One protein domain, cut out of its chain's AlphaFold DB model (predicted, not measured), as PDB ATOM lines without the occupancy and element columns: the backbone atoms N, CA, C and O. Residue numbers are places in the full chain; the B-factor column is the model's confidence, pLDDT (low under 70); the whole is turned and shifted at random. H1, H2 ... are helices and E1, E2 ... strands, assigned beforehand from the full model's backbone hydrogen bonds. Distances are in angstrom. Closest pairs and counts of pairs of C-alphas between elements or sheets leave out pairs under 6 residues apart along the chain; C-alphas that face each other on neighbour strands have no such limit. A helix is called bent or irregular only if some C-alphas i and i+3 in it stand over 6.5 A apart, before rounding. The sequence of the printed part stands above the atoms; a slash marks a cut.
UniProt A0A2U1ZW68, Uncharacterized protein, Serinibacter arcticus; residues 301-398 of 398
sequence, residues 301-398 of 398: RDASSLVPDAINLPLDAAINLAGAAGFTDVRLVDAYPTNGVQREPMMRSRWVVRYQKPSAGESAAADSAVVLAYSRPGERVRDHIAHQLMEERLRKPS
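What this domain is: This is residues 301 to 398 of the 398 residues of an uncharacterized protein of Serinibacter arcticus (UniProt A0A2U1ZW68). A strongly twisted sheet of three strands, E1, E3 and E2, is sandwiched between H3 over one face and H1 over the other, making three layers, with the short H2 off the sheet by H1. The stretch before H1 is tied to the E2 to E3 link by a short antiparallel pairing, residues 305 to 306 with 363 to 364. The 98 printed residues include three named helices and three named strands, in the order H1 E1 H2 E2 E3 H3; the sheet is mixed. The class is mixed, helices and strands, with under half of the residues in named elements; the whole is compact, radius of gyration of the C-alphas 12.9 A, spanning 39 by 26 by 22 A.

How they stand to each other: E3, residues 370 to 375, is the inner strand between edge strands E1, residues 330 to 334, and E2, residues 352 to 357. E1 and E3 are parallel at 29 degrees, with N 331 and O 370 within hydrogen-bond range at 2.8 A. E2 and E3 form an antiparallel hairpin at 150 degrees, with N 373 and O 355 at 2.8 A. H3, residues 383 to 395, is on the sheet at a height of 8.9 A, slantwise to the strands at 50 degrees to E2 on the local plane; its closest C-alphas to E3 are those of Ala 386 and Ala 373, 6.5 A. H1, residues 315 to 324, is on the opposite face, height 9.6 A, over E3 and along it at 8 degrees on the local plane. H2, residues 345 to 350, is irregular, C-alphas 346 and 349 being 8.0 A apart; it is not on the sheet, with 3 pairs of C-alphas within 10 A. H2 touches H1, about perpendicular at 85 degrees, the closest C-alphas being those of Asp 316 and Ser 349, 6.1 A. Every O i to N i+4 pair is within hydrogen-bond range in H1 and H3; in H2 0 of 2 are, and 2 of 3 O i to N i+3 pairs.

Where its parts are: From first to last C-alpha, H3 measures 19.0 A, E3 16.6 A, E2 14.9 A, H1 14.1 A, E1 13.4 A and H2 10.6 A. H1 begins at C-alpha 315 (-11.747, 19.808, 19.632), and H3 ends at C-alpha 395 (-25.134, 25.473, 36.808).

The domain as a whole: The two C-alphas farthest apart, those of Asp 302 and Asn 339, are 39.8 A apart. The printed part has no cut, and the E2 to E3 link, 12 residues, is long. Mean pLDDT of the printed part is 72.9; 33 residues are under 70, among them 301 to 305 and 337 to 349.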
ATOM      1  N   ARG A 301     -28.664  41.636  18.361       41.62
ATOM      2  CA  ARG A 301     -28.202  40.689  19.396       41.62
ATOM      3  C   ARG A 301     -29.296  39.728  19.887       41.62
ATOM      4  O   ARG A 301     -28.995  38.855  20.694       41.62
ATOM      5  N   ASP A 302     -30.512  39.840  19.358       40.03
ATOM      6  CA  ASP A 302     -31.648  38.971  19.678       40.03
ATOM      7  C   ASP A 302     -31.886  37.857  18.636       40.03
ATOM      8  O   ASP A 302     -32.790  37.032  18.800       40.03
ATOM      9  N   ALA A 303     -31.068  37.766  17.578       45.41
ATOM     10  CA  ALA A 303     -31.171  36.683  16.606       45.41
ATOM     11  C   ALA A 303     -30.607  35.377  17.189       45.41
ATOM     12  O   ALA A 303     -29.397  35.169  17.302       45.41
ATOM     13  N   SER A 304     -31.498  34.463  17.560       53.03
ATOM     14  CA  SER A 304     -31.119  33.120  17.976       53.03
ATOM     15  C   SER A 304     -30.404  32.387  16.825       53.03
ATOM     16  O   SER A 304     -30.975  32.104  15.770       53.03
ATOM     17  N   SER A 305     -29.120  32.082  17.015       63.06
ATOM     18  CA  SER A 305     -28.281  31.363  16.054       63.06
ATOM     19  C   SER A 305     -28.507  29.858  16.194       63.06
ATOM     20  O   SER A 305     -28.772  29.341  17.281       63.06
ATOM     21  N   LEU A 306     -28.427  29.124  15.084       74.81
ATOM     22  CA  LEU A 306     -28.482  27.663  15.124       74.81
ATOM     23  C   LEU A 306     -27.140  27.121  15.613       74.81
ATOM     24  O   LEU A 306     -26.095  27.412  15.025       74.81
ATOM     25  N   VAL A 307     -27.170  26.294  16.658       80.44
ATOM     26  CA  VAL A 307     -25.961  25.661  17.185       80.44
ATOM     27  C   VAL A 307     -25.429  24.648  16.161       80.44
ATOM     28  O   VAL A 307     -26.153  23.720  15.784       80.44
ATOM     29  N   PRO A 308     -24.179  24.787  15.684       77.19
ATOM     30  CA  PRO A 308     -23.618  23.878  14.691       77.19
ATOM     31  C   PRO A 308     -23.335  22.495  15.293       77.19
ATOM     32  O   PRO A 308     -23.078  22.370  16.491       77.19
ATOM     33  N   ASP A 309     -23.355  21.449  14.463       83.12
ATOM     34  CA  ASP A 309     -22.976  20.099  14.894       83.12
ATOM     35  C   ASP A 309     -21.453  19.970  15.012       83.12
ATOM     36  O   ASP A 309     -20.723  19.928  14.022       83.12
ATOM     37  N   ALA A 310     -20.983  19.933  16.250       85.75
ATOM     38  CA  ALA A 310     -19.602  19.758  16.651       85.75
ATOM     39  C   ALA A 310     -19.281  18.319  17.091       85.75
ATOM     40  O   ALA A 310     -18.119  18.023  17.379       85.75
ATOM     41  N   ILE A 311     -20.266  17.415  17.165       84.38
ATOM     42  CA  ILE A 311     -20.057  16.044  17.647       84.38
ATOM     43  C   ILE A 311     -19.139  15.280  16.679       84.38
ATOM     44  O   ILE A 311     -19.231  15.389  15.461       84.38
ATOM     45  N   ASN A 312     -18.227  14.478  17.232       80.69
ATOM     46  CA  ASN A 312     -17.181  13.729  16.526       80.69
ATOM     47  C   ASN A 312     -16.116  14.574  15.807       80.69
ATOM     48  O   ASN A 312     -15.211  14.001  15.194       80.69
ATOM     49  N   LEU A 313     -16.141  15.905  15.932       77.44
ATOM     50  CA  LEU A 313     -15.074  16.755  15.411       77.44
ATOM     51  C   LEU A 313     -13.865  16.808  16.355       77.44
ATOM     52  O   LEU A 313     -14.019  16.683  17.577       77.44
ATOM     53  N   PRO A 314     -12.651  17.036  15.816       82.44
ATOM     54  CA  PRO A 314     -11.507  17.442  16.621       82.44
ATOM     55  C   PRO A 314     -11.836  18.694  17.440       82.44
ATOM     56  O   PRO A 314     -12.480  19.609  16.930       82.44
ATOM     57  N   LEU A 315     -11.366  18.758  18.685       81.94
ATOM     58  CA  LEU A 315     -11.747  19.808  19.632       81.94
ATOM     59  C   LEU A 315     -11.468  21.226  19.116       81.94
ATOM     60  O   LEU A 315     -12.337  22.086  19.206       81.94
ATOM     61  N   ASP A 316     -10.301  21.456  18.513       79.25
ATOM     62  CA  ASP A 316      -9.954  22.766  17.947       79.25
ATOM     63  C   ASP A 316     -10.877  23.140  16.771       79.25
ATOM     64  O   ASP A 316     -11.279  24.291  16.628       79.25
ATOM     65  N   ALA A 317     -11.273  22.157  15.952       70.31
ATOM     66  CA  ALA A 317     -12.213  22.375  14.852       70.31
ATOM     67  C   ALA A 317     -13.626  22.682  15.368       70.31
ATOM     68  O   ALA A 317     -14.297  23.543  14.812       70.31
ATOM     69  N   ALA A 318     -14.053  22.024  16.447       78.56
ATOM     70  CA  ALA A 318     -15.331  22.279  17.104       78.56
ATOM     71  C   ALA A 318     -15.404  23.675  17.744       78.56
ATOM     72  O   ALA A 318     -16.424  24.348  17.615       78.56
ATOM     73  N   ILE A 319     -14.325  24.131  18.391       80.75
ATOM     74  CA  ILE A 319     -14.238  25.487  18.956       80.75
ATOM     75  C   ILE A 319     -14.316  26.529  17.838       80.75
ATOM     76  O   ILE A 319     -15.112  27.460  17.925       80.75
ATOM     77  N   ASN A 320     -13.542  26.344  16.765       72.25
ATOM     78  CA  ASN A 320     -13.570  27.250  15.618       72.25
ATOM     79  C   ASN A 320     -14.946  27.266  14.937       72.25
ATOM     80  O   ASN A 320     -15.411  28.327  14.540       72.25
ATOM     81  N   LEU A 321     -15.613  26.111  14.837       76.31
ATOM     82  CA  LEU A 321     -16.960  25.997  14.278       76.31
ATOM     83  C   LEU A 321     -18.002  26.734  15.134       76.31
ATOM     84  O   LEU A 321     -18.851  27.432  14.586       76.31
ATOM     85  N   ALA A 322     -17.927  26.613  16.463       77.31
ATOM     86  CA  ALA A 322     -18.797  27.350  17.378       77.31
ATOM     87  C   ALA A 322     -18.550  28.868  17.296       77.31
ATOM     88  O   ALA A 322     -19.505  29.631  17.162       77.31
ATOM     89  N   GLY A 323     -17.282  29.294  17.265       71.81
ATOM     90  CA  GLY A 323     -16.908  30.700  17.082       71.81
ATOM     91  C   GLY A 323     -17.395  31.277  15.748       71.81
ATOM     92  O   GLY A 323     -18.011  32.336  15.725       71.81
ATOM     93  N   ALA A 324     -17.222  30.540  14.646       63.88
ATOM     94  CA  ALA A 324     -17.730  30.919  13.323       63.88
ATOM     95  C   ALA A 324     -19.272  30.963  13.258       63.88
ATOM     96  O   ALA A 324     -19.855  31.643  12.414       63.88
ATOM     97  N   ALA A 325     -19.960  30.251  14.154       64.38
ATOM     98  CA  ALA A 325     -21.411  30.312  14.288       64.38
ATOM     99  C   ALA A 325     -21.910  31.467  15.180       64.38
ATOM    100  O   ALA A 325     -23.126  31.627  15.311       64.38
ATOM    101  N   GLY A 326     -20.999  32.284  15.722       67.25
ATOM    102  CA  GLY A 326     -21.299  33.451  16.554       67.25
ATOM    103  C   GLY A 326     -21.272  33.176  18.059       67.25
ATOM    104  O   GLY A 326     -21.505  34.095  18.839       67.25
ATOM    105  N   PHE A 327     -20.968  31.945  18.485       78.25
ATOM    106  CA  PHE A 327     -20.911  31.589  19.903       78.25
ATOM    107  C   PHE A 327     -19.554  31.957  20.493       78.25
ATOM    108  O   PHE A 327     -18.527  31.362  20.155       78.25
ATOM    109  N   THR A 328     -19.551  32.941  21.389       77.81
ATOM    110  CA  THR A 328     -18.319  33.487  21.980       77.81
ATOM    111  C   THR A 328     -17.945  32.837  23.318       77.81
ATOM    112  O   THR A 328     -16.758  32.759  23.643       77.81
ATOM    113  N   ASP A 329     -18.914  32.296  24.069       83.38
ATOM    114  CA  ASP A 329     -18.681  31.548  25.316       83.38
ATOM    115  C   ASP A 329     -18.650  30.032  25.046       83.38
ATOM    116  O   ASP A 329     -19.649  29.324  25.186       83.38
ATOM    117  N   VAL A 330     -17.489  29.510  24.635       85.12
ATOM    118  CA  VAL A 330     -17.285  28.063  24.447       85.12
ATOM    119  C   VAL A 330     -16.628  27.453  25.685       85.12
ATOM    120  O   VAL A 330     -15.457  27.702  25.986       85.12
ATOM    121  N   ARG A 331     -17.356  26.582  26.389       87.31
ATOM    122  CA  ARG A 331     -16.890  25.926  27.621       87.31
ATOM    123  C   ARG A 331     -16.517  24.478  27.361       87.31
ATOM    124  O   ARG A 331     -17.276  23.720  26.771       87.31
ATOM    125  N   LEU A 332     -15.362  24.061  27.864       86.19
ATOM    126  CA  LEU A 332     -14.837  22.719  27.623       86.19
ATOM    127  C   LEU A 332     -14.987  21.841  28.868       86.19
ATOM    128  O   LEU A 332     -14.651  22.261  29.978       86.19
ATOM    129  N   VAL A 333     -15.467  20.612  28.675       84.19
ATOM    130  CA  VAL A 333     -15.646  19.607  29.730       84.19
ATOM    131  C   VAL A 333     -14.977  18.303  29.307       84.19
ATOM    132  O   VAL A 333     -15.204  17.803  28.212       84.19
ATOM    133  N   ASP A 334     -14.152  17.725  30.175       81.88
ATOM    134  CA  ASP A 334     -13.611  16.386  29.943       81.88
ATOM    135  C   ASP A 334     -14.719  15.347  30.159       81.88
ATOM    136  O   ASP A 334     -15.259  15.218  31.258       81.88
ATOM    137  N   ALA A 335     -15.066  14.612  29.105       76.38
ATOM    138  CA  ALA A 335     -16.106  13.592  29.128       76.38
ATOM    139  C   ALA A 335     -15.655  12.292  29.827       76.38
ATOM    140  O   ALA A 335     -16.474  11.402  30.059       76.38
ATOM    141  N   TYR A 336     -14.366  12.168  30.167       75.38
ATOM    142  CA  TYR A 336     -13.823  11.071  30.964       75.38
ATOM    143  C   TYR A 336     -12.970  11.627  32.119       75.38
ATOM    144  O   TYR A 336     -11.734  11.575  32.061       75.38
ATOM    145  N   PRO A 337     -13.601  12.170  33.180       62.22
ATOM    146  CA  PRO A 337     -12.872  12.761  34.291       62.22
ATOM    147  C   PRO A 337     -12.177  11.661  35.100       62.22
ATOM    148  O   PRO A 337     -12.779  10.994  35.940       62.22
ATOM    149  N   THR A 338     -10.878  11.476  34.886       56.56
ATOM    150  CA  THR A 338     -10.038  10.723  35.823       56.56
ATOM    151  C   THR A 338      -9.803  11.592  37.057       56.56
ATOM    152  O   THR A 338      -8.933  12.457  37.064       56.56
ATOM    153  N   ASN A 339     -10.607  11.377  38.101       54.69
ATOM    154  CA  ASN A 339     -10.367  11.850  39.471       54.69
ATOM    155  C   ASN A 339     -10.100  13.363  39.633       54.69
ATOM    156  O   ASN A 339      -9.240  13.759  40.416       54.69
ATOM    157  N   GLY A 340     -10.829  14.221  38.913       50.59
ATOM    158  CA  GLY A 340     -10.793  15.676  39.136       50.59
ATOM    159  C   GLY A 340      -9.524  16.395  38.659       50.59
ATOM    160  O   GLY A 340      -9.379  17.590  38.906       50.59
ATOM    161  N   VAL A 341      -8.622  15.707  37.955       56.12
ATOM    162  CA  VAL A 341      -7.427  16.320  37.361       56.12
ATOM    163  C   VAL A 341      -7.782  16.866  35.976       56.12
ATOM    164  O   VAL A 341      -8.152  16.100  35.085       56.12
ATOM    165  N   GLN A 342      -7.670  18.184  35.775       57.94
ATOM    166  CA  GLN A 342      -7.771  18.770  34.434       57.94
ATOM    167  C   GLN A 342      -6.629  18.239  33.559       57.94
ATOM    168  O   GLN A 342      -5.461  18.316  33.935       57.94
ATOM    169  N   ARG A 343      -6.964  17.684  32.388       66.44
ATOM    170  CA  ARG A 343      -5.967  17.174  31.435       66.44
ATOM    171  C   ARG A 343      -5.152  18.325  30.840       66.44
ATOM    172  O   ARG A 343      -5.708  19.368  30.498       66.44
ATOM    173  N   GLU A 344      -3.846  18.106  30.680       56.03
ATOM    174  CA  GLU A 344      -2.921  19.127  30.181       56.03
ATOM    175  C   GLU A 344      -3.301  19.665  28.781       56.03
ATOM    176  O   GLU A 344      -3.700  18.886  27.906       56.03
ATOM    177  N   PRO A 345      -3.099  20.973  28.516       54.12
ATOM    178  CA  PRO A 345      -3.401  21.608  27.227       54.12
ATOM    179  C   PRO A 345      -2.646  21.018  26.027       54.12
ATOM    180  O   PRO A 345      -3.118  21.126  24.896       54.12
ATOM    181  N   MET A 346      -1.490  20.378  26.250       49.50
ATOM    182  CA  MET A 346      -0.572  19.916  25.198       49.50
ATOM    183  C   MET A 346      -1.138  18.823  24.271       49.50
ATOM    184  O   MET A 346      -0.505  18.496  23.270       49.50
ATOM    185  N   MET A 347      -2.321  18.261  24.554       62.81
ATOM    186  CA  MET A 347      -2.946  17.228  23.711       62.81
ATOM    187  C   MET A 347      -4.300  17.619  23.099       62.81
ATOM    188  O   MET A 347      -4.946  16.754  22.504       62.81
ATOM    189  N   ARG A 348      -4.722  18.890  23.199       65.69
ATOM    190  CA  ARG A 348      -6.039  19.365  22.720       65.69
ATOM    191  C   ARG A 348      -6.335  19.015  21.257       65.69
ATOM    192  O   ARG A 348      -7.429  18.541  20.961       65.69
ATOM    193  N   SER A 349      -5.336  19.104  20.379       64.12
ATOM    194  CA  SER A 349      -5.470  18.812  18.941       64.12
ATOM    195  C   SER A 349      -5.821  17.358  18.605       64.12
ATOM    196  O   SER A 349      -6.204  17.049  17.477       64.12
ATOM    197  N   ARG A 350      -5.690  16.438  19.571       71.50
ATOM    198  CA  ARG A 350      -6.014  15.013  19.408       71.50
ATOM    199  C   ARG A 350      -7.343  14.624  20.047       71.50
ATOM    200  O   ARG A 350      -7.692  13.449  20.001       71.50
ATOM    201  N   TRP A 351      -8.046  15.550  20.693       85.88
ATOM    202  CA  TRP A 351      -9.303  15.261  21.383       85.88
ATOM    203  C   TRP A 351     -10.484  15.424  20.440       85.88
ATOM    204  O   TRP A 351     -10.427  16.198  19.489       85.88
ATOM    205  N   VAL A 352     -11.543  14.665  20.699       84.69
ATOM    206  CA  VAL A 352     -12.748  14.619  19.875       84.69
ATOM    207  C   VAL A 352     -13.945  14.965  20.743       84.69
ATOM    208  O   VAL A 352     -14.072  14.449  21.856       84.69
ATOM    209  N   VAL A 353     -14.821  15.827  20.241       86.56
ATOM    210  CA  VAL A 353     -16.078  16.165  20.910       86.56
ATOM    211  C   VAL A 353     -17.018  14.965  20.862       86.56
ATOM    212  O   VAL A 353     -17.199  14.328  19.826       86.56
ATOM    213  N   ARG A 354     -17.607  14.630  22.004       85.38
ATOM    214  CA  ARG A 354     -18.567  13.531  22.162       85.38
ATOM    215  C   ARG A 354     -19.980  14.035  22.382       85.38
ATOM    216  O   ARG A 354     -20.911  13.414  21.891       85.38
ATOM    217  N   TYR A 355     -20.113  15.154  23.086       86.56
ATOM    218  CA  TYR A 355     -21.393  15.798  23.345       86.56
ATOM    219  C   TYR A 355     -21.246  17.305  23.240       86.56
ATOM    220  O   TYR A 355     -20.187  17.859  23.538       86.56
ATOM    221  N   GLN A 356     -22.339  17.950  22.864       88.06
ATOM    222  CA  GLN A 356     -22.480  19.396  22.854       88.06
ATOM    223  C   GLN A 356     -23.800  19.795  23.514       88.06
ATOM    224  O   GLN A 356     -24.764  19.028  23.482       88.06
ATOM    225  N   LYS A 357     -23.827  20.976  24.128       88.56
ATOM    226  CA  LYS A 357     -25.041  21.599  24.654       88.56
ATOM    227  C   LYS A 357     -24.932  23.120  24.469       88.56
ATOM    228  O   LYS A 357     -23.924  23.660  24.918       88.56
ATOM    229  N   PRO A 358     -25.910  23.809  23.861       86.62
ATOM    230  CA  PRO A 358     -27.159  23.268  23.315       86.62
ATOM    231  C   PRO A 358     -26.929  22.270  22.166       86.62
ATOM    232  O   PRO A 358     -25.812  22.125  21.660       86.62
ATOM    233  N   SER A 359     -27.953  21.482  21.847       83.69
ATOM    234  CA  SER A 359     -27.832  20.389  20.875       83.69
ATOM    235  C   SER A 359     -27.639  20.939  19.463       83.69
ATOM    236  O   SER A 359     -28.002  22.074  19.170       83.69
ATOM    237  N   ALA A 360     -27.073  20.139  18.561       77.50
ATOM    238  CA  ALA A 360     -26.930  20.547  17.167       77.50
ATOM    239  C   ALA A 360     -28.301  20.878  16.551       77.50
ATOM    240  O   ALA A 360     -29.259  20.124  16.728       77.50
ATOM    241  N   GLY A 361     -28.393  21.999  15.835       69.69
ATOM    242  CA  GLY A 361     -29.636  22.496  15.235       69.69
ATOM    243  C   GLY A 361     -30.608  23.154  16.220       69.69
ATOM    244  O   GLY A 361     -31.649  23.646  15.794       69.69
ATOM    245  N   GLU A 362     -30.287  23.194  17.515       76.94
ATOM    246  CA  GLU A 362     -31.058  23.950  18.500       76.94
ATOM    247  C   GLU A 362     -30.817  25.451  18.301       76.94
ATOM    248  O   GLU A 362     -29.711  25.876  17.960       76.94
ATOM    249  N   SER A 363     -31.861  26.259  18.477       74.25
ATOM    250  CA  SER A 363     -31.751  27.713  18.387       74.25
ATOM    251  C   SER A 363     -31.333  28.269  19.744       74.25
ATOM    252  O   SER A 363     -31.996  28.011  20.748       74.25
ATOM    253  N   ALA A 364     -30.226  29.006  19.782       79.31
ATOM    254  CA  ALA A 364     -29.666  29.560  21.006       79.31
ATOM    255  C   ALA A 364     -29.149  30.983  20.772       79.31
ATOM    256  O   ALA A 364     -28.713  31.322  19.674       79.31
ATOM    257  N   ALA A 365     -29.200  31.828  21.800       76.94
ATOM    258  CA  ALA A 365     -28.652  33.180  21.715       76.94
ATOM    259  C   ALA A 365     -27.132  33.130  21.471       76.94
ATOM    260  O   ALA A 365     -26.450  32.226  21.961       76.94
ATOM    261  N   ALA A 366     -26.586  34.075  20.705       64.19
ATOM    262  CA  ALA A 366     -25.162  34.083  20.345       64.19
ATOM    263  C   ALA A 366     -24.225  34.268  21.561       64.19
ATOM    264  O   ALA A 366     -23.081  33.813  21.557       64.19
ATOM    265  N   ASP A 367     -24.719  34.894  22.632       75.06
ATOM    266  CA  ASP A 367     -24.031  35.045  23.918       75.06
ATOM    267  C   ASP A 367     -24.193  33.828  24.849       75.06
ATOM    268  O   ASP A 367     -23.584  33.773  25.920       75.06
ATOM    269  N   SER A 368     -24.995  32.835  24.454       79.50
ATOM    270  CA  SER A 368     -25.199  31.632  25.252       79.50
ATOM    271  C   SER A 368     -23.956  30.742  25.265       79.50
ATOM    272  O   SER A 368     -23.230  30.604  24.279       79.50
ATOM    273  N   ALA A 369     -23.725  30.101  26.411       84.00
ATOM    274  CA  ALA A 369     -22.596  29.205  26.579       84.00
ATOM    275  C   ALA A 369     -22.796  27.903  25.786       84.00
ATOM    276  O   ALA A 369     -23.683  27.107  26.109       84.00
ATOM    277  N   VAL A 370     -21.916  27.634  24.818       87.06
ATOM    278  CA  VAL A 370     -21.821  26.331  24.147       87.06
ATOM    279  C   VAL A 370     -20.831  25.463  24.909       87.06
ATOM    280  O   VAL A 370     -19.625  25.704  24.925       87.06
ATOM    281  N   VAL A 371     -21.338  24.422  25.556       88.88
ATOM    282  CA  VAL A 371     -20.529  23.458  26.296       88.88
ATOM    283  C   VAL A 371     -20.178  22.290  25.383       88.88
ATOM    284  O   VAL A 371     -21.065  21.640  24.836       88.88
ATOM    285  N   LEU A 372     -18.889  21.984  25.259       88.44
ATOM    286  CA  LEU A 372     -18.363  20.855  24.494       88.44
ATOM    287  C   LEU A 372     -17.726  19.840  25.443       88.44
ATOM    288  O   LEU A 372     -16.736  20.137  26.119       88.44
ATOM    289  N   ALA A 373     -18.276  18.627  25.479       88.00
ATOM    290  CA  ALA A 373     -17.684  17.512  26.203       88.00
ATOM    291  C   ALA A 373     -16.750  16.725  25.274       88.00
ATOM    292  O   ALA A 373     -17.189  16.236  24.231       88.00
ATOM    293  N   TYR A 374     -15.475  16.575  25.635       88.31
ATOM    294  CA  TYR A 374     -14.447  15.972  24.778       88.31
ATOM    295  C   TYR A 374     -13.806  14.726  25.401       88.31
ATOM    296  O   TYR A 374     -13.760  14.579  26.617       88.31
ATOM    297  N   SER A 375     -13.266  13.827  24.574       86.06
ATOM    298  CA  SER A 375     -12.466  12.678  25.027       86.06
ATOM    299  C   SER A 375     -11.362  12.313  24.033       86.06
ATOM    300  O   SER A 375     -11.300  12.842  22.919       86.06
ATOM    301  N   ARG A 376     -10.463  11.397  24.412       83.56
ATOM    302  CA  ARG A 376      -9.501  10.834  23.456       83.56
ATOM    303  C   ARG A 376     -10.207   9.882  22.475       83.56
ATOM    304  O   ARG A 376     -11.188   9.213  22.828       83.56
ATOM    305  N   PRO A 377      -9.695   9.749  21.243       74.56
ATOM    306  CA  PRO A 377     -10.099   8.683  20.337       74.56
ATOM    307  C   PRO A 377      -9.956   7.315  21.020       74.56
ATOM    308  O   PRO A 377      -8.913   7.014  21.593       74.56
ATOM    309  N   GLY A 378     -11.013   6.500  20.989       70.38
ATOM    310  CA  GLY A 378     -11.036   5.165  21.598       70.38
ATOM    311  C   GLY A 378     -11.465   5.100  23.071       70.38
ATOM    312  O   GLY A 378     -11.754   4.008  23.556       70.38
ATOM    313  N   GLU A 379     -11.578   6.228  23.783       79.31
ATOM    314  CA  GLU A 379     -12.160   6.238  25.133       79.31
ATOM    315  C   GLU A 379     -13.676   6.002  25.057       79.31
ATOM    316  O   GLU A 379     -14.403   6.737  24.385       79.31
ATOM    317  N   ARG A 380     -14.164   4.970  25.761       68.44
ATOM    318  CA  ARG A 380     -15.599   4.685  25.884       68.44
ATOM    319  C   ARG A 380     -16.228   5.644  26.892       68.44
ATOM    320  O   ARG A 380     -16.151   5.421  28.098       68.44
ATOM    321  N   VAL A 381     -16.858   6.694  26.382       70.56
ATOM    322  CA  VAL A 381     -17.682   7.627  27.160       70.56
ATOM    323  C   VAL A 381     -19.112   7.092  27.185       70.56
ATOM    324  O   VAL A 381     -19.639   6.727  26.140       70.56
ATOM    325  N   ARG A 382     -19.730   7.009  28.369       70.75
ATOM    326  CA  ARG A 382     -21.162   6.696  28.487       70.75
ATOM    327  C   ARG A 382     -21.963   7.989  28.384       70.75
ATOM    328  O   ARG A 382     -21.699   8.919  29.143       70.75
ATOM    329  N   ASP A 383     -22.971   7.997  27.525       64.88
ATOM    330  CA  ASP A 383     -23.819   9.146  27.192       64.88
ATOM    331  C   ASP A 383     -24.365   9.873  28.424       64.88
ATOM    332  O   ASP A 383     -24.281  11.096  28.534       64.88
ATOM    333  N   HIS A 384     -24.844   9.113  29.413       67.00
ATOM    334  CA  HIS A 384     -25.416   9.685  30.631       67.00
ATOM    335  C   HIS A 384     -24.386  10.439  31.497       67.00
ATOM    336  O   HIS A 384     -24.762  11.360  32.218       67.00
ATOM    337  N   ILE A 385     -23.103  10.052  31.459       66.06
ATOM    338  CA  ILE A 385     -22.041  10.667  32.276       66.06
ATOM    339  C   ILE A 385     -21.667  12.018  31.678       66.06
ATOM    340  O   ILE A 385     -21.585  13.012  32.395       66.06
ATOM    341  N   ALA A 386     -21.495  12.068  30.357       65.94
ATOM    342  CA  ALA A 386     -21.224  13.318  29.667       65.94
ATOM    343  C   ALA A 386     -22.378  14.313  29.853       65.94
ATOM    344  O   ALA A 386     -22.130  15.467  30.188       65.94
ATOM    345  N   HIS A 387     -23.630  13.853  29.746       69.12
ATOM    346  CA  HIS A 387     -24.800  14.701  29.974       69.12
ATOM    347  C   HIS A 387     -24.834  15.295  31.395       69.12
ATOM    348  O   HIS A 387     -25.018  16.502  31.553       69.12
ATOM    349  N   GLN A 388     -24.593  14.481  32.431       73.75
ATOM    350  CA  GLN A 388     -24.549  14.946  33.826       73.75
ATOM    351  C   GLN A 388     -23.453  15.998  34.061       73.75
ATOM    352  O   GLN A 388     -23.716  17.040  34.662       73.75
ATOM    353  N   LEU A 389     -22.244  15.773  33.537       70.31
ATOM    354  CA  LEU A 389     -21.126  16.715  33.676       70.31
ATOM    355  C   LEU A 389     -21.420  18.071  33.017       70.31
ATOM    356  O   LEU A 389     -21.020  19.119  33.528       70.31
ATOM    357  N   MET A 390     -22.139  18.065  31.893       71.69
ATOM    358  CA  MET A 390     -22.535  19.291  31.198       71.69
ATOM    359  C   MET A 390     -23.576  20.086  31.987       71.69
ATOM    360  O   MET A 390     -23.456  21.305  32.097       71.69
ATOM    361  N   GLU A 391     -24.565  19.415  32.580       75.75
ATOM    362  CA  GLU A 391     -25.563  20.072  33.432       75.75
ATOM    363  C   GLU A 391     -24.941  20.700  34.680       75.75
ATOM    364  O   GLU A 391     -25.288  21.824  35.048       75.75
ATOM    365  N   GLU A 392     -23.983  20.020  35.310       72.38
ATOM    366  CA  GLU A 392     -23.239  20.582  36.438       72.38
ATOM    367  C   GLU A 392     -22.420  21.813  36.038       72.38
ATOM    368  O   GLU A 392     -22.321  22.769  36.815       72.38
ATOM    369  N   ARG A 393     -21.845  21.822  34.827       71.50
ATOM    370  CA  ARG A 393     -21.024  22.938  34.344       71.50
ATOM    371  C   ARG A 393     -21.845  24.153  33.924       71.50
ATOM    372  O   ARG A 393     -21.383  25.272  34.112       71.50
ATOM    373  N   LEU A 394     -23.057  23.946  33.415       65.44
ATOM    374  CA  LEU A 394     -24.004  25.026  33.126       65.44
ATOM    375  C   LEU A 394     -24.538  25.693  34.404       65.44
ATOM    376  O   LEU A 394     -24.832  26.883  34.392       65.44
ATOM    377  N   ARG A 395     -24.634  24.953  35.520       70.31
ATOM    378  CA  ARG A 395     -25.134  25.473  36.808       70.31
ATOM    379  C   ARG A 395     -24.118  26.287  37.607       70.31
ATOM    380  O   ARG A 395     -24.522  27.036  38.493       70.31
ATOM    381  N   LYS A 396     -22.818  26.120  37.357       58.69
ATOM    382  CA  LYS A 396     -21.772  26.869  38.066       58.69
ATOM    383  C   LYS A 396     -21.393  28.111  37.251       58.69
ATOM    384  O   LYS A 396     -20.799  27.934  36.185       58.69
ATOM    385  N   PRO A 397     -21.696  29.339  37.716       51.91
ATOM    386  CA  PRO A 397     -21.051  30.522  37.163       51.91
ATOM    387  C   PRO A 397     -19.540  30.380  37.392       51.91
ATOM    388  O   PRO A 397     -19.111  29.940  38.463       51.91
ATOM    389  N   SER A 398     -18.770  30.620  36.333       52.06
ATOM    390  CA  SER A 398     -17.306  30.548  36.320       52.06
ATOM    391  C   SER A 398     -16.669  31.569  37.245       52.06
ATOM    392  O   SER A 398     -17.161  32.720  37.227       52.06
TER     393      SER A 398